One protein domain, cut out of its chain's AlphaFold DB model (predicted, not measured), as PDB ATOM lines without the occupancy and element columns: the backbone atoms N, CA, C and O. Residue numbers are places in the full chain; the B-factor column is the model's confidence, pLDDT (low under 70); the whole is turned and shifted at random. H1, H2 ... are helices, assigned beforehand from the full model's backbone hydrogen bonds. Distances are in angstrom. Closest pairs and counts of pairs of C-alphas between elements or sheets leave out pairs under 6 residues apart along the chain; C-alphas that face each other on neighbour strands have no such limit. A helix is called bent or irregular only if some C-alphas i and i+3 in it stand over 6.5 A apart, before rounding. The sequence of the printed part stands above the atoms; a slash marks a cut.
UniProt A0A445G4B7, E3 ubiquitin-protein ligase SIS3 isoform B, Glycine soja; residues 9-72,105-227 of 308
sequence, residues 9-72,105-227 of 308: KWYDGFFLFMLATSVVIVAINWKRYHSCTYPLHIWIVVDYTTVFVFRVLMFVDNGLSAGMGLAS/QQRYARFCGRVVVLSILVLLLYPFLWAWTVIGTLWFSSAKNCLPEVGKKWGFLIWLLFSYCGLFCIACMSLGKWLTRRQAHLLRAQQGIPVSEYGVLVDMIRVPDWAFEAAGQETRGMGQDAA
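This is residues 9 to 72 and 105 to 227 of the 308 residues of the protein "E3 ubiquitin-protein ligase SIS3 isoform B" of Glycine soja (UniProt A0A445G4B7). H2, H3b and H4 make a long up-and-down bundle. H1 packs on H2, H5 bridges H3a and H4, and residues 213 to 227 stick out. All helix and loose, it has 187 printed residues, six named helices, radius of gyration of the C-alphas 21.7 A, spans 70 by 35 by 33 A.

H1, residues 10 to 28, begins at C-alpha (294.455, 159.708, 205.932). H2 is 40 to 69. H3, 105 to 143, one helix by hydrogen bonds, is bent: C-alphas 123 and 126, 6.5 A apart, end H3a and begin H3b. H4, 150 to 189, spans 58.4 A. H5 is 197 to 206. H6, 209 to 225, ends at C-alpha (309.089, 131.458, 189.968).

H1 and H2 form a hairpin, closest C-alphas Val 23 and Val 45, 5.9 A. Every O i to N i+4 pair is within hydrogen-bond range except in H2, 25 of 26, and H4, 33 of 36.

C-alphas 72 and 105, across cut residues 73 to 104, are 16.9 A apart; 81 printed residues have pLDDT under 70.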
ATOM      1  N   LYS A   9     296.712 155.731 206.634       56.75
ATOM      2  CA  LYS A   9     295.436 155.991 205.989       56.75
ATOM      3  C   LYS A   9     294.984 157.350 206.506       56.75
ATOM      4  O   LYS A   9     294.692 157.497 207.685       56.75
ATOM      5  N   TRP A  10     294.916 158.345 205.625       54.16
ATOM      6  CA  TRP A  10     294.455 159.708 205.932       54.16
ATOM      7  C   TRP A  10     293.136 159.724 206.742       54.16
ATOM      8  O   TRP A  10     292.915 160.585 207.591       54.16
ATOM      9  N   TYR A  11     292.316 158.686 206.551       56.66
ATOM     10  CA  TYR A  11     291.116 158.376 207.324       56.66
ATOM     11  C   TYR A  11     291.328 158.227 208.844       56.66
ATOM     12  O   TYR A  11     290.459 158.665 209.592       56.66
ATOM     13  N   ASP A  12     292.448 157.678 209.327       65.25
ATOM     14  CA  ASP A  12     292.721 157.534 210.769       65.25
ATOM     15  C   ASP A  12     292.975 158.897 211.437       65.25
ATOM     16  O   ASP A  12     292.494 159.152 212.541       65.25
ATOM     17  N   GLY A  13     293.658 159.814 210.740       68.69
ATOM     18  CA  GLY A  13     293.855 161.196 211.197       68.69
ATOM     19  C   GLY A  13     292.560 162.014 211.177       68.69
ATOM     20  O   GLY A  13     292.247 162.710 212.144       68.69
ATOM     21  N   PHE A  14     291.764 161.872 210.114       69.50
ATOM     22  CA  PHE A  14     290.433 162.477 210.026       69.50
ATOM     23  C   PHE A  14     289.509 161.988 211.152       69.50
ATOM     24  O   PHE A  14     288.817 162.787 211.781       69.50
ATOM     25  N   PHE A  15     289.544 160.690 211.465       70.25
ATOM     26  CA  PHE A  15     288.748 160.100 212.540       70.25
ATOM     27  C   PHE A  15     289.175 160.606 213.926       70.25
ATOM     28  O   PHE A  15     288.324 160.941 214.745       70.25
ATOM     29  N   LEU A  16     290.481 160.748 214.183       73.81
ATOM     30  CA  LEU A  16     290.994 161.344 215.424       73.81
ATOM     31  C   LEU A  16     290.562 162.807 215.589       73.81
ATOM     32  O   LEU A  16     290.149 163.205 216.678       73.81
ATOM     33  N   PHE A  17     290.602 163.596 214.512       76.69
ATOM     34  CA  PHE A  17     290.125 164.980 214.518       76.69
ATOM     35  C   PHE A  17     288.607 165.062 214.749       76.69
ATOM     36  O   PHE A  17     288.134 165.886 215.535       76.69
ATOM     37  N   MET A  18     287.836 164.163 214.132       75.25
ATOM     38  CA  MET A  18     286.391 164.047 214.347       75.25
ATOM     39  C   MET A  18     286.056 163.680 215.803       75.25
ATOM     40  O   MET A  18     285.147 164.262 216.396       75.25
ATOM     41  N   LEU A  19     286.805 162.757 216.414       74.25
ATOM     42  CA  LEU A  19     286.620 162.390 217.821       74.25
ATOM     43  C   LEU A  19     286.982 163.544 218.760       74.25
ATOM     44  O   LEU A  19     286.211 163.860 219.663       74.25
ATOM     45  N   ALA A  20     288.110 164.217 218.518       75.25
ATOM     46  CA  ALA A  20     288.550 165.349 219.331       75.25
ATOM     47  C   ALA A  20     287.542 166.509 219.289       75.25
ATOM     48  O   ALA A  20     287.158 167.045 220.329       75.25
ATOM     49  N   THR A  21     287.051 166.857 218.098       76.12
ATOM     50  CA  THR A  21     286.012 167.885 217.936       76.12
ATOM     51  C   THR A  21     284.695 167.470 218.591       76.12
ATOM     52  O   THR A  21     284.071 168.293 219.254       76.12
ATOM     53  N   SER A  22     284.312 166.192 218.517       74.56
ATOM     54  CA  SER A  22     283.118 165.671 219.201       74.56
ATOM     55  C   SER A  22     283.223 165.780 220.728       74.56
ATOM     56  O   SER A  22     282.275 166.232 221.368       74.56
ATOM     57  N   VAL A  23     284.382 165.461 221.322       74.38
ATOM     58  CA  VAL A  23     284.628 165.641 222.768       74.38
ATOM     59  C   VAL A  23     284.496 167.112 223.166       74.38
ATOM     60  O   VAL A  23     283.806 167.428 224.134       74.38
ATOM     61  N   VAL A  24     285.102 168.019 222.394       76.06
ATOM     62  CA  VAL A  24     285.059 169.467 222.656       76.06
ATOM     63  C   VAL A  24     283.631 170.011 222.542       76.06
ATOM     64  O   VAL A  24     283.186 170.759 223.411       76.06
ATOM     65  N   ILE A  25     282.869 169.600 221.524       70.31
ATOM     66  CA  ILE A  25     281.478 170.037 221.319       70.31
ATOM     67  C   ILE A  25     280.571 169.572 222.467       70.31
ATOM     68  O   ILE A  25     279.703 170.330 222.915       70.31
ATOM     69  N   VAL A  26     280.769 168.350 222.969       68.06
ATOM     70  CA  VAL A  26     280.002 167.834 224.112       68.06
ATOM     71  C   VAL A  26     280.417 168.532 225.413       68.06
ATOM     72  O   VAL A  26     279.547 168.890 226.208       68.06
ATOM     73  N   ALA A  27     281.711 168.818 225.602       69.25
ATOM     74  CA  ALA A  27     282.217 169.555 226.761       69.25
ATOM     75  C   ALA A  27     281.689 171.001 226.821       69.25
ATOM     76  O   ALA A  27     281.298 171.475 227.886       69.25
ATOM     77  N   ILE A  28     281.601 171.696 225.680       75.19
ATOM     78  CA  ILE A  28     281.079 173.073 225.614       75.19
ATOM     79  C   ILE A  28     279.572 173.122 225.927       75.19
ATOM     80  O   ILE A  28     279.093 174.065 226.554       75.19
ATOM     81  N   ASN A  29     278.809 172.089 225.553       64.81
ATOM     82  CA  ASN A  29     277.355 172.042 225.758       64.81
ATOM     83  C   ASN A  29     276.916 171.438 227.108       64.81
ATOM     84  O   ASN A  29     275.721 171.208 227.315       64.81
ATOM     85  N   TRP A  30     277.844 171.225 228.049       64.94
ATOM     86  CA  TRP A  30     277.619 170.526 229.325       64.94
ATOM     87  C   TRP A  30     276.412 171.034 230.125       64.94
ATOM     88  O   TRP A  30     275.593 170.253 230.609       64.94
ATOM     89  N   LYS A  31     276.233 172.362 230.197       59.00
ATOM     90  CA  LYS A  31     275.140 172.992 230.962       59.00
ATOM     91  C   LYS A  31     273.735 172.637 230.456       59.00
ATOM     92  O   LYS A  31     272.779 172.774 231.210       59.00
ATOM     93  N   ARG A  32     273.586 172.162 229.212       59.88
ATOM     94  CA  ARG A  32     272.280 171.866 228.592       59.88
ATOM     95  C   ARG A  32     271.794 170.430 228.825       59.88
ATOM     96  O   ARG A  32     270.660 170.118 228.474       59.88
ATOM     97  N   TYR A  33     272.625 169.565 229.414       57.09
ATOM     98  CA  TYR A  33     272.334 168.139 229.609       57.09
ATOM     99  C   TYR A  33     271.927 167.752 231.046       57.09
ATOM    100  O   TYR A  33     271.684 166.576 231.311       57.09
ATOM    101  N   HIS A  34     271.808 168.715 231.964       58.94
ATOM    102  CA  HIS A  34     271.557 168.468 233.394       58.94
ATOM    103  C   HIS A  34     270.112 168.075 233.771       58.94
ATOM    104  O   HIS A  34     269.825 167.896 234.950       58.94
ATOM    105  N   SER A  35     269.195 167.921 232.813       59.62
ATOM    106  CA  SER A  35     267.766 167.716 233.112       59.62
ATOM    107  C   SER A  35     267.329 166.266 233.391       59.62
ATOM    108  O   SER A  35     266.169 166.074 233.737       59.62
ATOM    109  N   CYS A  36     268.196 165.248 233.278       60.84
ATOM    110  CA  CYS A  36     267.854 163.849 233.610       60.84
ATOM    111  C   CYS A  36     268.820 163.245 234.644       60.84
ATOM    112  O   CYS A  36     270.007 163.560 234.663       60.84
ATOM    113  N   THR A  37     268.302 162.320 235.459       62.41
ATOM    114  CA  THR A  37     268.974 161.658 236.597       62.41
ATOM    115  C   THR A  37     270.250 160.893 236.228       62.41
ATOM    116  O   THR A  37     271.156 160.795 237.050       62.41
ATOM    117  N   TYR A  38     270.349 160.374 234.998       65.06
ATOM    118  CA  TYR A  38     271.550 159.699 234.500       65.06
ATOM    119  C   TYR A  38     272.267 160.564 233.460       65.06
ATOM    120  O   TYR A  38     271.680 160.887 232.418       65.06
ATOM    121  N   PRO A  39     273.539 160.922 233.693       74.12
ATOM    122  CA  PRO A  39     274.273 161.788 232.792       74.12
ATOM    123  C   PRO A  39     274.811 160.994 231.589       74.12
ATOM    124  O   PRO A  39     275.989 160.659 231.510       74.12
ATOM    125  N   LEU A  40     273.949 160.721 230.603       75.81
ATOM    126  CA  LEU A  40     274.342 160.069 229.337       75.81
ATOM    127  C   LEU A  40     275.449 160.841 228.592       75.81
ATOM    128  O   LEU A  40     276.241 160.249 227.868       75.81
ATOM    129  N   HIS A  41     275.532 162.158 228.796       75.19
ATOM    130  CA  HIS A  41     276.597 163.003 228.257       75.19
ATOM    131  C   HIS A  41     277.969 162.671 228.864       75.19
ATOM    132  O   HIS A  41     278.949 162.624 228.129       75.19
ATOM    133  N   ILE A  42     278.040 162.367 230.168       81.62
ATOM    134  CA  ILE A  42     279.278 161.905 230.820       81.62
ATOM    135  C   ILE A  42     279.704 160.572 230.213       81.62
ATOM    136  O   ILE A  42     280.877 160.392 229.895       81.62
ATOM    137  N   TRP A  43     278.743 159.669 229.991       86.00
ATOM    138  CA  TRP A  43     279.021 158.381 229.366       86.00
ATOM    139  C   TRP A  43     279.666 158.533 227.985       86.00
ATOM    140  O   TRP A  43     280.723 157.954 227.735       86.00
ATOM    141  N   ILE A  44     279.075 159.378 227.136       82.69
ATOM    142  CA  ILE A  44     279.575 159.668 225.789       82.69
ATOM    143  C   ILE A  44     280.994 160.264 225.834       82.69
ATOM    144  O   ILE A  44     281.855 159.854 225.062       82.69
ATOM    145  N   VAL A  45     281.265 161.221 226.731       84.06
ATOM    146  CA  VAL A  45     282.590 161.865 226.822       84.06
ATOM    147  C   VAL A  45     283.669 160.877 227.256       84.06
ATOM    148  O   VAL A  45     284.744 160.838 226.658       84.06
ATOM    149  N   VAL A  46     283.392 160.057 228.271       88.25
ATOM    150  CA  VAL A  46     284.340 159.030 228.729       88.25
ATOM    151  C   VAL A  46     284.585 157.996 227.629       88.25
ATOM    152  O   VAL A  46     285.730 157.616 227.392       88.25
ATOM    153  N   ASP A  47     283.548 157.592 226.897       87.44
ATOM    154  CA  ASP A  47     283.702 156.645 225.791       87.44
ATOM    155  C   ASP A  47     284.555 157.238 224.656       87.44
ATOM    156  O   ASP A  47     285.567 156.652 224.269       87.44
ATOM    157  N   TYR A  48     284.250 158.461 224.204       84.50
ATOM    158  CA  TYR A  48     285.036 159.140 223.169       84.50
ATOM    159  C   TYR A  48     286.498 159.345 223.562       84.50
ATOM    160  O   TYR A  48     287.390 159.116 222.743       84.50
ATOM    161  N   THR A  49     286.759 159.775 224.798       86.38
ATOM    162  CA  THR A  49     288.135 159.962 225.290       86.38
ATOM    163  C   THR A  49     288.888 158.638 225.337       86.38
ATOM    164  O   THR A  49     290.044 158.575 224.921       86.38
ATOM    165  N   THR A  50     288.226 157.556 225.738       87.94
ATOM    166  CA  THR A  50     288.830 156.221 225.772       87.94
ATOM    167  C   THR A  50     289.120 155.694 224.367       87.94
ATOM    168  O   THR A  50     290.220 155.204 224.118       87.94
ATOM    169  N   VAL A  51     288.188 155.843 223.418       87.06
ATOM    170  CA  VAL A  51     288.401 155.466 222.008       87.06
ATOM    171  C   VAL A  51     289.523 156.297 221.381       87.06
ATOM    172  O   VAL A  51     290.341 155.760 220.632       87.06
ATOM    173  N   PHE A  52     289.607 157.587 221.710       86.69
ATOM    174  CA  PHE A  52     290.706 158.447 221.283       86.69
ATOM    175  C   PHE A  52     292.055 157.934 221.808       86.69
ATOM    176  O   PHE A  52     292.973 157.723 221.017       86.69
ATOM    177  N   VAL A  53     292.163 157.646 223.111       88.06
ATOM    178  CA  VAL A  53     293.386 157.085 223.717       88.06
ATOM    179  C   VAL A  53     293.739 155.727 223.106       88.06
ATOM    180  O   VAL A  53     294.896 155.497 222.758       88.06
ATOM    181  N   PHE A  54     292.755 154.846 222.904       87.31
ATOM    182  CA  PHE A  54     292.943 153.553 222.245       87.31
ATOM    183  C   PHE A  54     293.543 153.719 220.840       87.31
ATOM    184  O   PHE A  54     294.514 153.049 220.492       87.31
ATOM    185  N   ARG A  55     293.021 154.661 220.046       84.62
ATOM    186  CA  ARG A  55     293.528 154.960 218.697       84.62
ATOM    187  C   ARG A  55     294.934 155.557 218.714       84.62
ATOM    188  O   ARG A  55     295.755 155.163 217.889       84.62
ATOM    189  N   VAL A  56     295.234 156.450 219.658       85.19
ATOM    190  CA  VAL A  56     296.588 156.998 219.844       85.19
ATOM    191  C   VAL A  56     297.576 155.887 220.202       85.19
ATOM    192  O   VAL A  56     298.645 155.807 219.606       85.19
ATOM    193  N   LEU A  57     297.218 154.982 221.112       85.56
ATOM    194  CA  LEU A  57     298.080 153.859 221.487       85.56
ATOM    195  C   LEU A  57     298.274 152.858 220.344       85.56
ATOM    196  O   LEU A  57     299.391 152.390 220.143       85.56
ATOM    197  N   MET A  58     297.242 152.577 219.542       83.00
ATOM    198  CA  MET A  58     297.410 151.791 218.312       83.00
ATOM    199  C   MET A  58     298.361 152.470 217.319       83.00
ATOM    200  O   MET A  58     299.159 151.799 216.669       83.00
ATOM    201  N   PHE A  59     298.310 153.799 217.205       80.19
ATOM    202  CA  PHE A  59     299.254 154.541 216.374       80.19
ATOM    203  C   PHE A  59     300.688 154.430 216.907       80.19
ATOM    204  O   PHE A  59     301.616 154.216 216.126       80.19
ATOM    205  N   VAL A  60     300.872 154.500 218.229       83.00
ATOM    206  CA  VAL A  60     302.173 154.267 218.869       83.00
ATOM    207  C   VAL A  60     302.667 152.840 218.602       83.00
ATOM    208  O   VAL A  60     303.826 152.686 218.223       83.00
ATOM    209  N   ASP A  61     301.816 151.809 218.702       82.12
ATOM    210  CA  ASP A  61     302.181 150.421 218.349       82.12
ATOM    211  C   ASP A  61     302.633 150.310 216.888       82.12
ATOM    212  O   ASP A  61     303.677 149.720 216.601       82.12
ATOM    213  N   ASN A  62     301.901 150.935 215.965       78.88
ATOM    214  CA  ASN A  62     302.247 150.940 214.544       78.88
ATOM    215  C   ASN A  62     303.574 151.668 214.277       78.88
ATOM    216  O   ASN A  62     304.391 151.180 213.499       78.88
ATOM    217  N   GLY A  63     303.827 152.798 214.944       75.19
ATOM    218  CA  GLY A  63     305.096 153.525 214.849       75.19
ATOM    219  C   GLY A  63     306.278 152.729 215.410       75.19
ATOM    220  O   GLY A  63     307.335 152.653 214.779       75.19
ATOM    221  N   LEU A  64     306.082 152.063 216.552       73.94
ATOM    222  CA  LEU A  64     307.069 151.150 217.138       73.94
ATOM    223  C   LEU A  64     307.342 149.957 216.209       73.94
ATOM    224  O   LEU A  64     308.500 149.599 216.001       73.94
ATOM    225  N   SER A  65     306.295 149.405 215.590       69.75
ATOM    226  CA  SER A  65     306.371 148.295 214.630       69.75
ATOM    227  C   SER A  65     307.087 148.676 213.335       69.75
ATOM    228  O   SER A  65     307.884 147.895 212.818       69.75
ATOM    229  N   ALA A  66     306.846 149.879 212.813       66.25
ATOM    230  CA  ALA A  66     307.552 150.401 211.645       66.25
ATOM    231  C   ALA A  66     309.043 150.623 211.948       66.25
ATOM    232  O   ALA A  66     309.901 150.333 211.115       66.25
ATOM    233  N   GLY A  67     309.367 151.049 213.174       58.22
ATOM    234  CA  GLY A  67     310.742 151.171 213.664       58.22
ATOM    235  C   GLY A  67     311.481 149.836 213.834       58.22
ATOM    236  O   GLY A  67     312.708 149.839 213.892       58.22
ATOM    237  N   MET A  68     310.766 148.705 213.888       55.38
ATOM    238  CA  MET A  68     311.360 147.360 213.845       55.38
ATOM    239  C   MET A  68     311.716 146.929 212.410       55.38
ATOM    240  O   MET A  68     312.618 146.116 212.238       55.38
ATOM    241  N   GLY A  69     311.055 147.498 211.389       44.31
ATOM    242  CA  GLY A  69     311.299 147.232 209.962       44.31
ATOM    243  C   GLY A  69     312.194 148.238 209.234       44.31
ATOM    244  O   GLY A  69     312.790 147.912 208.213       44.31
ATOM    245  N   LEU A  70     312.327 149.460 209.757       41.00
ATOM    246  CA  LEU A  70     313.155 150.533 209.187       41.00
ATOM    247  C   LEU A  70     314.616 150.513 209.661       41.00
ATOM    248  O   LEU A  70     315.292 151.538 209.643       41.00
ATOM    249  N   ALA A  71     315.152 149.339 209.988       39.97
ATOM    250  CA  ALA A  71     316.597 149.129 209.937       39.97
ATOM    251  C   ALA A  71     317.034 148.828 208.488       39.97
ATOM    252  O   ALA A  71     317.701 147.837 208.220       39.97
ATOM    253  N   SER A  72     316.644 149.689 207.541       32.31
ATOM    254  CA  SER A  72     317.430 149.872 206.323       32.31
ATOM    255  C   SER A  72     318.497 150.928 206.655       32.31
ATOM    256  O   SER A  72     318.134 151.957 207.235       32.31
ATOM    257  N   GLN A 105     320.302 147.285 222.026       55.06
ATOM    258  CA  GLN A 105     319.586 148.067 223.037       55.06
ATOM    259  C   GLN A 105     318.376 148.793 222.435       55.06
ATOM    260  O   GLN A 105     317.289 148.790 223.013       55.06
ATOM    261  N   GLN A 106     318.505 149.344 221.223       60.09
ATOM    262  CA  GLN A 106     317.401 150.061 220.588       60.09
ATOM    263  C   GLN A 106     316.306 149.133 220.041       60.09
ATOM    264  O   GLN A 106     315.130 149.503 220.047       60.09
ATOM    265  N   ARG A 107     316.644 147.917 219.585       62.50
ATOM    266  CA  ARG A 107     315.643 146.888 219.230       62.50
ATOM    267  C   ARG A 107     314.914 146.376 220.472       62.50
ATOM    268  O   ARG A 107     313.690 146.256 220.443       62.50
ATOM    269  N   TYR A 108     315.639 146.154 221.569       62.34
ATOM    270  CA  TYR A 108     315.063 145.731 222.844       62.34
ATOM    271  C   TYR A 108     314.131 146.796 223.440       62.34
ATOM    272  O   TYR A 108     313.013 146.477 223.840       62.34
ATOM    273  N   ALA A 109     314.524 148.074 223.408       67.44
ATOM    274  CA  ALA A 109     313.692 149.182 223.878       67.44
ATOM    275  C   ALA A 109     312.392 149.331 223.066       67.44
ATOM    276  O   ALA A 109     311.323 149.527 223.646       67.44
ATOM    277  N   ARG A 110     312.446 149.179 221.732       69.38
ATOM    278  CA  ARG A 110     311.241 149.199 220.876       69.38
ATOM    279  C   ARG A 110     310.330 148.002 221.139       69.38
ATOM    280  O   ARG A 110     309.117 148.177 221.215       69.38
ATOM    281  N   PHE A 111     310.902 146.811 221.329       71.75
ATOM    282  CA  PHE A 111     310.150 145.611 221.698       71.75
ATOM    283  C   PHE A 111     309.476 145.763 223.067       71.75
ATOM    284  O   PHE A 111     308.281 145.511 223.194       71.75
ATOM    285  N   CYS A 112     310.209 146.247 224.073       75.56
ATOM    286  CA  CYS A 112     309.674 146.527 225.403       75.56
ATOM    287  C   CYS A 112     308.543 147.563 225.339       75.56
ATOM    288  O   CYS A 112     307.457 147.320 225.863       75.56
ATOM    289  N   GLY A 113     308.744 148.664 224.605       79.06
ATOM    290  CA  GLY A 113     307.705 149.669 224.373       79.06
ATOM    291  C   GLY A 113     306.452 149.070 223.737       79.06
ATOM    292  O   GLY A 113     305.340 149.342 224.190       79.06
ATOM    293  N   ARG A 114     306.618 148.188 222.748       81.19
ATOM    294  CA  ARG A 114     305.503 147.501 222.093       81.19
ATOM    295  C   ARG A 114     304.735 146.595 223.056       81.19
ATOM    296  O   ARG A 114     303.510 146.660 223.118       81.19
ATOM    297  N   VAL A 115     305.447 145.789 223.845       80.56
ATOM    298  CA  VAL A 115     304.853 144.913 224.870       80.56
ATOM    299  C   VAL A 115     304.041 145.730 225.872       80.56
ATOM    300  O   VAL A 115     302.915 145.350 226.193       80.56
ATOM    301  N   VAL A 116     304.572 146.865 226.335       86.38
ATOM    302  CA  VAL A 116     303.880 147.750 227.283       86.38
ATOM    303  C   VAL A 116     302.609 148.333 226.663       86.38
ATOM    304  O   VAL A 116     301.547 148.266 227.278       86.38
ATOM    305  N   VAL A 117     302.682 148.847 225.433       86.81
ATOM    306  CA  VAL A 117     301.521 149.423 224.731       86.81
ATOM    307  C   VAL A 117     300.426 148.379 224.510       86.81
ATOM    308  O   VAL A 117     299.266 148.629 224.840       86.81
ATOM    309  N   LEU A 118     300.785 147.190 224.019       84.94
ATOM    310  CA  LEU A 118     299.837 146.090 223.828       84.94
ATOM    311  C   LEU A 118     299.239 145.617 225.156       84.94
ATOM    312  O   LEU A 118     298.045 145.339 225.220       84.94
ATOM    313  N   SER A 119     300.040 145.590 226.223       87.75
ATOM    314  CA  SER A 119     299.562 145.249 227.567       87.75
ATOM    315  C   SER A 119     298.509 146.247 228.053       87.75
ATOM    316  O   SER A 119     297.455 145.833 228.523       87.75
ATOM    317  N   ILE A 120     298.733 147.554 227.876       89.88
ATOM    318  CA  ILE A 120     297.752 148.599 228.222       89.88
ATOM    319  C   ILE A 120     296.479 148.455 227.375       89.88
ATOM    320  O   ILE A 120     295.368 148.510 227.906       89.88
ATOM    321  N   LEU A 121     296.623 148.245 226.063       89.75
ATOM    322  CA  LEU A 121     295.491 148.086 225.148       89.75
ATOM    323  C   LEU A 121     294.614 146.880 225.514       89.75
ATOM    324  O   LEU A 121     293.393 147.014 225.573       89.75
ATOM    325  N   VAL A 122     295.224 145.721 225.772       87.44
ATOM    326  CA  VAL A 122     294.509 144.452 225.980       87.44
ATOM    327  C   VAL A 122     294.031 144.278 227.420       87.44
ATOM    328  O   VAL A 122     292.914 143.815 227.623       87.44
ATOM    329  N   LEU A 123     294.840 144.639 228.422       89.31
ATOM    330  CA  LEU A 123     294.517 144.378 229.832       89.31
ATOM    331  C   LEU A 123     293.728 145.505 230.497       89.31
ATOM    332  O   LEU A 123     293.019 145.244 231.464       89.31
ATOM    333  N   LEU A 124     293.847 146.742 230.008       90.94
ATOM    334  CA  LEU A 124     293.168 147.893 230.608       90.94
ATOM    335  C   LEU A 124     292.065 148.419 229.698       90.94
ATOM    336  O   LEU A 124     290.895 148.382 230.069       90.94
ATOM    337  N   LEU A 125     292.415 148.888 228.500       90.56
ATOM    338  CA  LEU A 125     291.469 149.634 227.666       90.56
ATOM    339  C   LEU A 125     290.382 148.757 227.052       90.56
ATOM    340  O   LEU A 125     289.223 149.157 227.049       90.56
ATOM    341  N   TYR A 126     290.721 147.565 226.563       89.62
ATOM    342  CA  TYR A 126     289.744 146.645 225.987       89.62
ATOM    343  C   TYR A 126     288.654 146.198 226.986       89.62
ATOM    344  O   TYR A 126     287.475 146.406 226.688       89.62
ATOM    345  N   PRO A 127     288.978 145.648 228.178       93.25
ATOM    346  CA  PRO A 127     287.954 145.257 229.147       93.25
ATOM    347  C   PRO A 127     287.208 146.464 229.721       93.25
ATOM    348  O   PRO A 127     286.007 146.369 229.973       93.25
ATOM    349  N   PHE A 128     287.885 147.608 229.880       93.44
ATOM    350  CA  PHE A 128     287.238 148.848 230.295       93.44
ATOM    351  C   PHE A 128     286.189 149.306 229.278       93.44
ATOM    352  O   PHE A 128     285.054 149.550 229.672       93.44
ATOM    353  N   LEU A 129     286.531 149.368 227.984       91.25
ATOM    354  CA  LEU A 129     285.585 149.732 226.925       91.25
ATOM    355  C   LEU A 129     284.388 148.783 226.928       91.25
ATOM    356  O   LEU A 129     283.257 149.243 226.920       91.25
ATOM    357  N   TRP A 130     284.619 147.474 227.035       93.94
ATOM    358  CA  TRP A 130     283.538 146.487 227.059       93.94
ATOM    359  C   TRP A 130     282.590 146.679 228.251       93.94
ATOM    360  O   TRP A 130     281.369 146.732 228.078       93.94
ATOM    361  N   ALA A 131     283.138 146.846 229.458       94.00
ATOM    362  CA  ALA A 131     282.353 147.135 230.655       94.00
ATOM    363  C   ALA A 131     281.605 148.475 230.536       94.00
ATOM    364  O   ALA A 131     280.430 148.567 230.898       94.00
ATOM    365  N   TRP A 132     282.256 149.500 229.981       93.56
ATOM    366  CA  TRP A 132     281.657 150.812 229.761       93.56
ATOM    367  C   TRP A 132     280.506 150.757 228.754       93.56
ATOM    368  O   TRP A 132     279.451 151.335 229.016       93.56
ATOM    369  N   THR A 133     280.636 149.991 227.665       91.75
ATOM    370  CA  THR A 133     279.555 149.738 226.699       91.75
ATOM    371  C   THR A 133     278.345 149.088 227.371       91.75
ATOM    372  O   THR A 133     277.211 149.523 227.154       91.75
ATOM    373  N   VAL A 134     278.563 148.117 228.268       93.12
ATOM    374  CA  VAL A 134     277.481 147.505 229.060       93.12
ATOM    375  C   VAL A 134     276.821 148.535 229.984       93.12
ATOM    376  O   VAL A 134     275.595 148.645 229.985       93.12
ATOM    377  N   ILE A 135     277.593 149.353 230.705       91.12
ATOM    378  CA  ILE A 135     277.049 150.441 231.541       91.12
ATOM    379  C   ILE A 135     276.195 151.402 230.697       91.12
ATOM    380  O   ILE A 135     275.098 151.783 231.112       91.12
ATOM    381  N   GLY A 136     276.634 151.713 229.474       88.69
ATOM    382  CA  GLY A 136     275.895 152.529 228.512       88.69
ATOM    383  C   GLY A 136     274.530 151.945 228.150       88.69
ATOM    384  O   GLY A 136     273.537 152.674 228.138       88.69
ATOM    385  N   THR A 137     274.437 150.626 227.930       89.38
ATOM    386  CA  THR A 137     273.140 149.959 227.688       89.38
ATOM    387  C   THR A 137     272.201 150.038 228.889       89.38
ATOM    388  O   THR A 137     271.007 150.295 228.714       89.38
ATOM    389  N   LEU A 138     272.728 149.862 230.106       88.25
ATOM    390  CA  LEU A 138     271.946 149.902 231.343       88.25
ATOM    391  C   LEU A 138     271.395 151.308 231.599       88.25
ATOM    392  O   LEU A 138     270.208 151.476 231.903       88.25
ATOM    393  N   TRP A 139     272.236 152.329 231.415       86.00
ATOM    394  CA  TRP A 139     271.845 153.731 231.552       86.00
ATOM    395  C   TRP A 139     270.856 154.145 230.467       86.00
ATOM    396  O   TRP A 139     269.860 154.801 230.771       86.00
ATOM    397  N   PHE A 140     271.062 153.701 229.225       83.88
ATOM    398  CA  PHE A 140     270.111 153.939 228.143       83.88
ATOM    399  C   PHE A 140     268.753 153.315 228.447       83.88
ATOM    400  O   PHE A 140     267.744 154.002 228.325       83.88
ATOM    401  N   SER A 141     268.718 152.052 228.889       82.06
ATOM    402  CA  SER A 141     267.475 151.349 229.228       82.06
ATOM    403  C   SER A 141     266.703 152.048 230.351       82.06
ATOM    404  O   SER A 141     265.492 152.232 230.240       82.06
ATOM    405  N   SER A 142     267.418 152.527 231.371       80.50
ATOM    406  CA  SER A 142     266.840 153.246 232.514       80.50
ATOM    407  C   SER A 142     266.348 154.653 232.149       80.50
ATOM    408  O   SER A 142     265.380 155.147 232.724       80.50
ATOM    409  N   ALA A 143     266.978 155.305 231.167       74.12
ATOM    410  CA  ALA A 143     266.662 156.671 230.749       74.12
ATOM    411  C   ALA A 143     265.625 156.768 229.607       74.12
ATOM    412  O   ALA A 143     265.242 157.883 229.235       74.12
ATOM    413  N   LYS A 144     265.126 155.639 229.065       67.44
ATOM    414  CA  LYS A 144     264.149 155.604 227.947       67.44
ATOM    415  C   LYS A 144     262.903 156.461 228.194       67.44
ATOM    416  O   LYS A 144     262.393 157.060 227.244       67.44
ATOM    417  N   ASN A 145     262.475 156.555 229.455       68.44
ATOM    418  CA  ASN A 145     261.291 157.303 229.884       68.44
ATOM    419  C   ASN A 145     261.565 158.799 230.147       68.44
ATOM    420  O   ASN A 145     260.621 159.578 230.194       68.44
ATOM    421  N   CYS A 146     262.832 159.210 230.306       67.88
ATOM    422  CA  CYS A 146     263.216 160.595 230.635       67.88
ATOM    423  C   CYS A 146     263.624 161.420 229.405       67.88
ATOM    424  O   CYS A 146     263.531 162.641 229.437       67.88
ATOM    425  N   LEU A 147     264.070 160.795 228.306       63.72
ATOM    426  CA  LEU A 147     264.482 161.531 227.100       63.72
ATOM    427  C   LEU A 147     263.258 161.872 226.221       63.72
ATOM    428  O   LEU A 147     262.668 160.943 225.663       63.72
ATOM    429  N   PRO A 148     262.886 163.153 226.001       53.75
ATOM    430  CA  PRO A 148     261.717 163.514 225.189       53.75
ATOM    431  C   PRO A 148     262.050 163.848 223.723       53.75
ATOM    432  O   PRO A 148     261.147 164.008 222.912       53.75
ATOM    433  N   GLU A 149     263.326 163.932 223.333       61.91
ATOM    434  CA  GLU A 149     263.712 164.344 221.976       61.91
ATOM    435  C   GLU A 149     264.159 163.153 221.121       61.91
ATOM    436  O   GLU A 149     265.188 162.525 221.386       61.91
ATOM    437  N   VAL A 150     263.395 162.867 220.062       62.12
ATOM    438  CA  VAL A 150     263.639 161.771 219.109       62.12
ATOM    439  C   VAL A 150     265.077 161.811 218.571       62.12
ATOM    440  O   VAL A 150     265.752 160.788 218.573       62.12
ATOM    441  N   GLY A 151     265.601 162.991 218.219       65.00
ATOM    442  CA  GLY A 151     266.949 163.145 217.647       65.00
ATOM    443  C   GLY A 151     268.105 162.741 218.575       65.00
ATOM    444  O   GLY A 151     269.050 162.091 218.133       65.00
ATOM    445  N   LYS A 152     268.026 163.054 219.877       64.56
ATOM    446  CA  LYS A 152     269.099 162.736 220.842       64.56
ATOM    447  C   LYS A 152     269.180 161.238 221.161       64.56
ATOM    448  O   LYS A 152     270.264 160.738 221.452       64.56
ATOM    449  N   LYS A 153     268.057 160.513 221.068       73.00
ATOM    450  CA  LYS A 153     268.006 159.052 221.276       73.00
ATOM    451  C   LYS A 153     268.774 158.295 220.195       73.00
ATOM    452  O   LYS A 153     269.500 157.356 220.513       73.00
ATOM    453  N   TRP A 154     268.638 158.719 218.938       78.44
ATOM    454  CA  TRP A 154     269.285 158.057 217.804       78.44
ATOM    455  C   TRP A 154     270.802 158.204 217.831       78.44
ATOM    456  O   TRP A 154     271.493 157.219 217.611       78.44
ATOM    457  N   GLY A 155     271.324 159.386 218.174       80.12
ATOM    458  CA  GLY A 155     272.772 159.594 218.279       80.12
ATOM    459  C   GLY A 155     273.434 158.642 219.281       80.12
ATOM    460  O   GLY A 155     274.419 157.985 218.950       80.12
ATOM    461  N   PHE A 156     272.846 158.498 220.475       80.56
ATOM    462  CA  PHE A 156     273.347 157.570 221.494       80.56
ATOM    463  C   PHE A 156     273.242 156.105 221.044       80.56
ATOM    464  O   PHE A 156     274.191 155.343 221.200       80.56
ATOM    465  N   LEU A 157     272.103 155.706 220.469       84.31
ATOM    466  CA  LEU A 157     271.866 154.325 220.035       84.31
ATOM    467  C   LEU A 157     272.811 153.912 218.903       84.31
ATOM    468  O   LEU A 157     273.380 152.823 218.946       84.31
ATOM    469  N   ILE A 158     273.009 154.794 217.920       85.50
ATOM    470  CA  ILE A 158     273.957 154.584 216.823       85.50
ATOM    471  C   ILE A 158     275.367 154.405 217.390       85.50
ATOM    472  O   ILE A 158     276.051 153.449 217.033       85.50
ATOM    473  N   TRP A 159     275.784 155.275 218.313       84.75
ATOM    474  CA  TRP A 159     277.104 155.180 218.932       84.75
ATOM    475  C   TRP A 159     277.299 153.877 219.720       84.75
ATOM    476  O   TRP A 159     278.324 153.211 219.583       84.75
ATOM    477  N   LEU A 160     276.288 153.460 220.483       88.19
ATOM    478  CA  LEU A 160     276.305 152.204 221.230       88.19
ATOM    479  C   LEU A 160     276.445 150.987 220.302       88.19
ATOM    480  O   LEU A 160     277.226 150.079 220.585       88.19
ATOM    481  N   LEU A 161     275.738 150.992 219.166       88.56
ATOM    482  CA  LEU A 161     275.858 149.957 218.140       88.56
ATOM    483  C   LEU A 161     277.266 149.926 217.529       88.56
ATOM    484  O   LEU A 161     277.847 148.851 217.385       88.56
ATOM    485  N   PHE A 162     277.832 151.094 217.207       86.62
ATOM    486  CA  PHE A 162     279.205 151.195 216.710       86.62
ATOM    487  C   PHE A 162     280.232 150.689 217.729       86.62
ATOM    488  O   PHE A 162     281.160 149.986 217.335       86.62
ATOM    489  N   SER A 163     280.054 150.984 219.020       89.56
ATOM    490  CA  SER A 163     280.931 150.511 220.100       89.56
ATOM    491  C   SER A 163     280.917 148.978 220.211       89.56
ATOM    492  O   SER A 163     281.974 148.346 220.152       89.56
ATOM    493  N   TYR A 164     279.731 148.353 220.238       90.19
ATOM    494  CA  TYR A 164     279.609 146.886 220.228       90.19
ATOM    495  C   TYR A 164     280.215 146.246 218.980       90.19
ATOM    496  O   TYR A 164     280.980 145.286 219.087       90.19
ATOM    497  N   CYS A 165     279.887 146.782 217.802       89.06
ATOM    498  CA  CYS A 165     280.410 146.284 216.533       89.06
ATOM    499  C   CYS A 165     281.942 146.388 216.497       89.06
ATOM    500  O   CYS A 165     282.620 145.413 216.183       89.06
ATOM    501  N   GLY A 166     282.501 147.527 216.915       85.75
ATOM    502  CA  GLY A 166     283.943 147.744 216.989       85.75
ATOM    503  C   GLY A 166     284.650 146.758 217.920       85.75
ATOM    504  O   GLY A 166     285.632 146.138 217.512       85.75
ATOM    505  N   LEU A 167     284.138 146.558 219.140       88.38
ATOM    506  CA  LEU A 167     284.713 145.615 220.110       88.38
ATOM    507  C   LEU A 167     284.669 144.166 219.616       88.38
ATOM    508  O   LEU A 167     285.638 143.422 219.790       88.38
ATOM    509  N   PHE A 168     283.564 143.778 218.977       88.75
ATOM    510  CA  PHE A 168     283.419 142.456 218.378       88.75
ATOM    511  C   PHE A 168     284.376 142.266 217.194       88.75
ATOM    512  O   PHE A 168     285.096 141.272 217.141       88.75
ATOM    513  N   CYS A 169     284.472 143.247 216.290       85.31
ATOM    514  CA  CYS A 169     285.423 143.217 215.180       85.31
ATOM    515  C   CYS A 169     286.873 143.106 215.666       85.31
ATOM    516  O   CYS A 169     287.636 142.325 215.100       85.31
ATOM    517  N   ILE A 170     287.257 143.841 216.717       86.06
ATOM    518  CA  ILE A 170     288.598 143.744 217.312       86.06
ATOM    519  C   ILE A 170     288.860 142.318 217.805       86.06
ATOM    520  O   ILE A 170     289.885 141.746 217.438       86.06
ATOM    521  N   ALA A 171     287.918 141.719 218.542       87.31
ATOM    522  CA  ALA A 171     288.040 140.344 219.031       87.31
ATOM    523  C   ALA A 171     288.180 139.327 217.886       87.31
ATOM    524  O   ALA A 171     289.070 138.471 217.913       87.31
ATOM    525  N   CYS A 172     287.343 139.441 216.849       85.88
ATOM    526  CA  CYS A 172     287.392 138.567 215.679       85.88
ATOM    527  C   CYS A 172     288.712 138.698 214.915       85.88
ATOM    528  O   CYS A 172     289.302 137.687 214.542       85.88
ATOM    529  N   MET A 173     289.203 139.924 214.709       80.75
ATOM    530  CA  MET A 173     290.480 140.152 214.031       80.75
ATOM    531  C   MET A 173     291.657 139.610 214.847       80.75
ATOM    532  O   MET A 173     292.520 138.943 214.280       80.75
ATOM    533  N   SER A 174     291.698 139.849 216.163       81.88
ATOM    534  CA  SER A 174     292.771 139.324 217.019       81.88
ATOM    535  C   SER A 174     292.765 137.799 217.072       81.88
ATOM    536  O   SER A 174     293.823 137.178 216.977       81.88
ATOM    537  N   LEU A 175     291.579 137.185 217.154       83.44
ATOM    538  CA  LEU A 175     291.448 135.733 217.162       83.44
ATOM    539  C   LEU A 175     291.827 135.136 215.803       83.44
ATOM    540  O   LEU A 175     292.563 134.157 215.758       83.44
ATOM    541  N   GLY A 176     291.396 135.753 214.700       82.56
ATOM    542  CA  GLY A 176     291.765 135.333 213.348       82.56
ATOM    543  C   GLY A 176     293.279 135.346 213.130       82.56
ATOM    544  O   GLY A 176     293.834 134.353 212.667       82.56
ATOM    545  N   LYS A 177     293.959 136.424 213.544       78.56
ATOM    546  CA  LYS A 177     295.427 136.539 213.475       78.56
ATOM    547  C   LYS A 177     296.146 135.502 214.334       78.56
ATOM    548  O   LYS A 177     297.144 134.924 213.913       78.56
ATOM    549  N   TRP A 178     295.644 135.249 215.540       80.00
ATOM    550  CA  TRP A 178     296.213 134.221 216.406       80.00
ATOM    551  C   TRP A 178     296.027 132.819 215.813       80.00
ATOM    552  O   TRP A 178     296.965 132.023 215.805       80.00
ATOM    553  N   LEU A 179     294.850 132.528 215.250       81.06
ATOM    554  CA  LEU A 179     294.542 131.242 214.622       81.06
ATOM    555  C   LEU A 179     295.408 130.973 213.389       81.06
ATOM    556  O   LEU A 179     295.941 129.871 213.270       81.06
ATOM    557  N   THR A 180     295.601 131.957 212.506       78.69
ATOM    558  CA  THR A 180     296.461 131.791 211.320       78.69
ATOM    559  C   THR A 180     297.915 131.537 211.714       78.69
ATOM    560  O   THR A 180     298.560 130.642 211.162       78.69
ATOM    561  N   ARG A 181     298.427 132.250 212.726       73.62
ATOM    562  CA  ARG A 181     299.778 132.010 213.261       73.62
ATOM    563  C   ARG A 181     299.900 130.649 213.930       73.62
ATOM    564  O   ARG A 181     300.885 129.948 213.712       73.62
ATOM    565  N   ARG A 182     298.886 130.229 214.686       74.69
ATOM    566  CA  ARG A 182     298.849 128.897 215.299       74.69
ATOM    567  C   ARG A 182     298.835 127.792 214.242       74.69
ATOM    568  O   ARG A 182     299.563 126.820 214.395       74.69
ATOM    569  N   GLN A 183     298.075 127.953 213.158       77.75
ATOM    570  CA  GLN A 183     298.074 127.011 212.034       77.75
ATOM    571  C   GLN A 183     299.456 126.904 211.372       77.75
ATOM    572  O   GLN A 183     299.920 125.794 211.121       77.75
ATOM    573  N   ALA A 184     300.151 128.026 211.156       73.38
ATOM    574  CA  ALA A 184     301.510 128.019 210.605       73.38
ATOM    575  C   ALA A 184     302.518 127.311 211.528       73.38
ATOM    576  O   ALA A 184     303.377 126.565 211.060       73.38
ATOM    577  N   HIS A 185     302.397 127.506 212.843       70.75
ATOM    578  CA  HIS A 185     303.235 126.816 213.828       70.75
ATOM    579  C   HIS A 185     302.900 125.327 213.950       70.75
ATOM    580  O   HIS A 185     303.819 124.532 214.095       70.75
ATOM    581  N   LEU A 186     301.633 124.920 213.810       69.19
ATOM    582  CA  LEU A 186     301.244 123.503 213.773       69.19
ATOM    583  C   LEU A 186     301.832 122.765 212.561       69.19
ATOM    584  O   LEU A 186     302.284 121.633 212.710       69.19
ATOM    585  N   LEU A 187     301.891 123.412 211.390       69.88
ATOM    586  CA  LEU A 187     302.551 122.847 210.206       69.88
ATOM    587  C   LEU A 187     304.059 122.631 210.433       69.88
ATOM    588  O   LEU A 187     304.594 121.609 210.017       69.88
ATOM    589  N   ARG A 188     304.736 123.543 211.146       63.84
ATOM    590  CA  ARG A 188     306.161 123.398 211.517       63.84
ATOM    591  C   ARG A 188     306.389 122.423 212.675       63.84
ATOM    592  O   ARG A 188     307.417 121.759 212.724       63.84
ATOM    593  N   ALA A 189     305.430 122.294 213.591       60.50
ATOM    594  CA  ALA A 189     305.481 121.340 214.700       60.50
ATOM    595  C   ALA A 189     305.522 119.888 214.211       60.50
ATOM    596  O   ALA A 189     306.116 119.030 214.862       60.50
ATOM    597  N   GLN A 190     304.948 119.624 213.030       59.75
ATOM    598  CA  GLN A 190     305.024 118.322 212.375       59.75
ATOM    599  C   GLN A 190     306.474 117.898 212.042       59.75
ATOM    600  O   GLN A 190     306.716 116.718 211.812       59.75
ATOM    601  N   GLN A 191     307.439 118.831 212.081       56.16
ATOM    602  CA  GLN A 191     308.884 118.595 211.939       56.16
ATOM    603  C   GLN A 191     309.651 118.458 213.276       56.16
ATOM    604  O   GLN A 191     310.876 118.395 213.258       56.16
ATOM    605  N   GLY A 192     308.965 118.334 214.424       50.22
ATOM    606  CA  GLY A 192     309.557 117.768 215.651       50.22
ATOM    607  C   GLY A 192     309.854 118.719 216.820       50.22
ATOM    608  O   GLY A 192     310.510 118.295 217.767       50.22
ATOM    609  N   ILE A 193     309.373 119.969 216.814       57.62
ATOM    610  CA  ILE A 193     309.558 120.912 217.939       57.62
ATOM    611  C   ILE A 193     308.231 121.091 218.704       57.62
ATOM    612  O   ILE A 193     307.217 121.414 218.077       57.62
ATOM    613  N   PRO A 194     308.193 120.917 220.042       57.81
ATOM    614  CA  PRO A 194     306.978 121.126 220.827       57.81
ATOM    615  C   PRO A 194     306.578 122.610 220.841       57.81
ATOM    616  O   PRO A 194     307.350 123.480 221.245       57.81
ATOM    617  N   VAL A 195     305.350 122.908 220.412       60.41
ATOM    618  CA  VAL A 195     304.821 124.280 220.353       60.41
ATOM    619  C   VAL A 195     304.230 124.677 221.705       60.41
ATOM    620  O   VAL A 195     303.232 124.114 222.145       60.41
ATOM    621  N   SER A 196     304.830 125.683 222.347       71.06
ATOM    622  CA  SER A 196     304.287 126.348 223.541       71.06
ATOM    623  C   SER A 196     303.397 127.534 223.150       71.06
ATOM    624  O   SER A 196     303.764 128.329 222.282       71.06
ATOM    625  N   GLU A 197     302.243 127.698 223.811       68.81
ATOM    626  CA  GLU A 197     301.292 128.800 223.558       68.81
ATOM    627  C   GLU A 197     301.917 130.186 223.786       68.81
ATOM    628  O   GLU A 197     301.681 131.118 223.015       68.81
ATOM    629  N   TYR A 198     302.793 130.302 224.790       68.25
ATOM    630  CA  TYR A 198     303.560 131.521 225.059       68.25
ATOM    631  C   TYR A 198     304.551 131.839 223.935       68.25
ATOM    632  O   TYR A 198     304.770 133.008 223.623       68.25
ATOM    633  N   GLY A 199     305.105 130.812 223.284       69.75
ATOM    634  CA  GLY A 199     305.991 130.977 222.132       69.75
ATOM    635  C   GLY A 199     305.278 131.635 220.951       69.75
ATOM    636  O   GLY A 199     305.821 132.559 220.352       69.75
ATOM    637  N   VAL A 200     304.028 131.240 220.680       75.00
ATOM    638  CA  VAL A 200     303.205 131.821 219.601       75.00
ATOM    639  C   VAL A 200     302.868 133.289 219.880       75.00
ATOM    640  O   VAL A 200     302.910 134.116 218.971       75.00
ATOM    641  N   LEU A 201     302.564 133.633 221.135       69.75
ATOM    642  CA  LEU A 201     302.269 135.015 221.520       69.75
ATOM    643  C   LEU A 201     303.513 135.911 221.416       69.75
ATOM    644  O   LEU A 201     303.444 137.002 220.855       69.75
ATOM    645  N   VAL A 202     304.660 135.444 221.921       67.81
ATOM    646  CA  VAL A 202     305.928 136.187 221.846       67.81
ATOM    647  C   VAL A 202     306.368 136.369 220.394       67.81
ATOM    648  O   VAL A 202     306.803 137.459 220.027       67.81
ATOM    649  N   ASP A 203     306.199 135.348 219.554       67.81
ATOM    650  CA  ASP A 203     306.466 135.422 218.115       67.81
ATOM    651  C   ASP A 203     305.546 136.432 217.406       67.81
ATOM    652  O   ASP A 203     306.006 137.231 216.592       67.81
ATOM    653  N   MET A 204     304.265 136.493 217.785       68.62
ATOM    654  CA  MET A 204     303.323 137.493 217.265       68.62
ATOM    655  C   MET A 204     303.728 138.932 217.619       68.62
ATOM    656  O   MET A 204     303.539 139.840 216.811       68.62
ATOM    657  N   ILE A 205     304.300 139.151 218.807       68.00
ATOM    658  CA  ILE A 205     304.772 140.477 219.237       68.00
ATOM    659  C   ILE A 205     306.111 140.827 218.565       68.00
ATOM    660  O   ILE A 205     306.329 141.984 218.191       68.00
ATOM    661  N   ARG A 206     307.005 139.840 218.391       65.38
ATOM    662  CA  ARG A 206     308.323 140.013 217.754       65.38
ATOM    663  C   ARG A 206     308.221 140.260 216.254       65.38
ATOM    664  O   ARG A 206     308.925 141.127 215.745       65.38
ATOM    665  N   VAL A 207     307.362 139.520 215.557       64.38
ATOM    666  CA  VAL A 207     307.240 139.574 214.096       64.38
ATOM    667  C   VAL A 207     305.922 140.259 213.722       64.38
ATOM    668  O   VAL A 207     304.876 139.601 213.743       64.38
ATOM    669  N   PRO A 208     305.923 141.563 213.374       63.94
ATOM    670  CA  PRO A 208     304.710 142.258 212.947       63.94
ATOM    671  C   PRO A 208     304.073 141.605 211.710       63.94
ATOM    672  O   PRO A 208     304.753 140.970 210.906       63.94
ATOM    673  N   ASP A 209     302.756 141.770 211.552       63.66
ATOM    674  CA  ASP A 209     301.973 141.082 210.511       63.66
ATOM    675  C   ASP A 209     302.479 141.357 209.091       63.66
ATOM    676  O   ASP A 209     302.565 140.432 208.297       63.66
ATOM    677  N   TRP A 210     302.916 142.583 208.788       62.22
ATOM    678  CA  TRP A 210     303.477 142.912 207.473       62.22
ATOM    679  C   TRP A 210     304.794 142.170 207.186       62.22
ATOM    680  O   TRP A 210     305.063 141.846 206.035       62.22
ATOM    681  N   ALA A 211     305.604 141.867 208.208       60.50
ATOM    682  CA  ALA A 211     306.841 141.098 208.052       60.50
ATOM    683  C   ALA A 211     306.539 139.603 207.864       60.50
ATOM    684  O   ALA A 211     307.185 138.929 207.066       60.50
ATOM    685  N   PHE A 212     305.509 139.100 208.551       61.91
ATOM    686  CA  PHE A 212     305.012 137.739 208.361       61.91
ATOM    687  C   PHE A 212     304.381 137.549 206.971       61.91
ATOM    688  O   PHE A 212     304.649 136.556 206.298       61.91
ATOM    689  N   GLU A 213     303.578 138.513 206.517       61.19
ATOM    690  CA  GLU A 213     302.984 138.525 205.179       61.19
ATOM    691  C   GLU A 213     304.043 138.708 204.090       61.19
ATOM    692  O   GLU A 213     303.957 138.030 203.073       61.19
ATOM    693  N   ALA A 214     305.072 139.537 204.309       59.16
ATOM    694  CA  ALA A 214     306.206 139.656 203.392       59.16
ATOM    695  C   ALA A 214     306.946 138.319 203.237       59.16
ATOM    696  O   ALA A 214     307.130 137.861 202.112       59.16
ATOM    697  N   ALA A 215     307.260 137.634 204.340       57.69
ATOM    698  CA  ALA A 215     307.878 136.307 204.298       57.69
ATOM    699  C   ALA A 215     306.967 135.249 203.636       57.69
ATOM    700  O   ALA A 215     307.435 134.383 202.894       57.69
ATOM    701  N   GLY A 216     305.649 135.330 203.864       56.25
ATOM    702  CA  GLY A 216     304.645 134.482 203.210       56.25
ATOM    703  C   GLY A 216     304.496 134.761 201.709       56.25
ATOM    704  O   GLY A 216     304.234 133.853 200.919       56.25
ATOM    705  N   GLN A 217     304.674 136.017 201.303       52.66
ATOM    706  CA  GLN A 217     304.665 136.440 199.909       52.66
ATOM    707  C   GLN A 217     305.951 136.016 199.195       52.66
ATOM    708  O   GLN A 217     305.870 135.606 198.044       52.66
ATOM    709  N   GLU A 218     307.102 136.027 199.870       50.25
ATOM    710  CA  GLU A 218     308.357 135.472 199.346       50.25
ATOM    711  C   GLU A 218     308.251 133.958 199.122       50.25
ATOM    712  O   GLU A 218     308.608 133.472 198.052       50.25
ATOM    713  N   THR A 219     307.648 133.214 200.058       45.31
ATOM    714  CA  THR A 219     307.401 131.768 199.870       45.31
ATOM    715  C   THR A 219     306.397 131.477 198.750       45.31
ATOM    716  O   THR A 219     306.548 130.489 198.034       45.31
ATOM    717  N   ARG A 220     305.379 132.329 198.558       47.88
ATOM    718  CA  ARG A 220     304.417 132.208 197.443       47.88
ATOM    719  C   ARG A 220     304.989 132.659 196.096       47.88
ATOM    720  O   ARG A 220     304.681 132.028 195.089       47.88
ATOM    721  N   GLY A 221     305.831 133.690 196.078       42.94
ATOM    722  CA  GLY A 221     306.548 134.175 194.895       42.94
ATOM    723  C   GLY A 221     307.576 133.159 194.406       42.94
ATOM    724  O   GLY A 221     307.579 132.814 193.229       42.94
ATOM    725  N   MET A 222     308.321 132.537 195.329       41.00
ATOM    726  CA  MET A 222     309.153 131.367 195.025       41.00
ATOM    727  C   MET A 222     308.336 130.208 194.443       41.00
ATOM    728  O   MET A 222     308.859 129.473 193.621       41.00
ATOM    729  N   GLY A 223     307.058 130.048 194.804       43.31
ATOM    730  CA  GLY A 223     306.179 129.022 194.229       43.31
ATOM    731  C   GLY A 223     305.749 129.280 192.777       43.31
ATOM    732  O   GLY A 223     305.474 128.325 192.054       43.31
ATOM    733  N   GLN A 224     305.702 130.542 192.336       42.44
ATOM    734  CA  GLN A 224     305.397 130.909 190.945       42.44
ATOM    735  C   GLN A 224     306.665 130.971 190.079       42.44
ATOM    736  O   GLN A 224     306.639 130.530 188.932       42.44
ATOM    737  N   ASP A 225     307.789 131.410 190.651       40.50
ATOM    738  CA  ASP A 225     309.089 131.458 189.968       40.50
ATOM    739  C   ASP A 225     309.836 130.104 189.986       40.50
ATOM    740  O   ASP A 225     310.746 129.876 189.186       40.50
ATOM    741  N   ALA A 226     309.403 129.141 190.812       38.47
ATOM    742  CA  ALA A 226     309.887 127.753 190.788       38.47
ATOM    743  C   ALA A 226     309.475 126.964 189.531       38.47
ATOM    744  O   ALA A 226     309.938 125.842 189.342       38.47
ATOM    745  N   ALA A 227     308.639 127.522 188.647       42.25
ATOM    746  CA  ALA A 227     308.411 126.929 187.327       42.25
ATOM    747  C   ALA A 227     309.556 127.223 186.333       42.25
ATOM    748  O   ALA A 227     309.656 126.543 185.314       42.25
TER     749      ALA A 227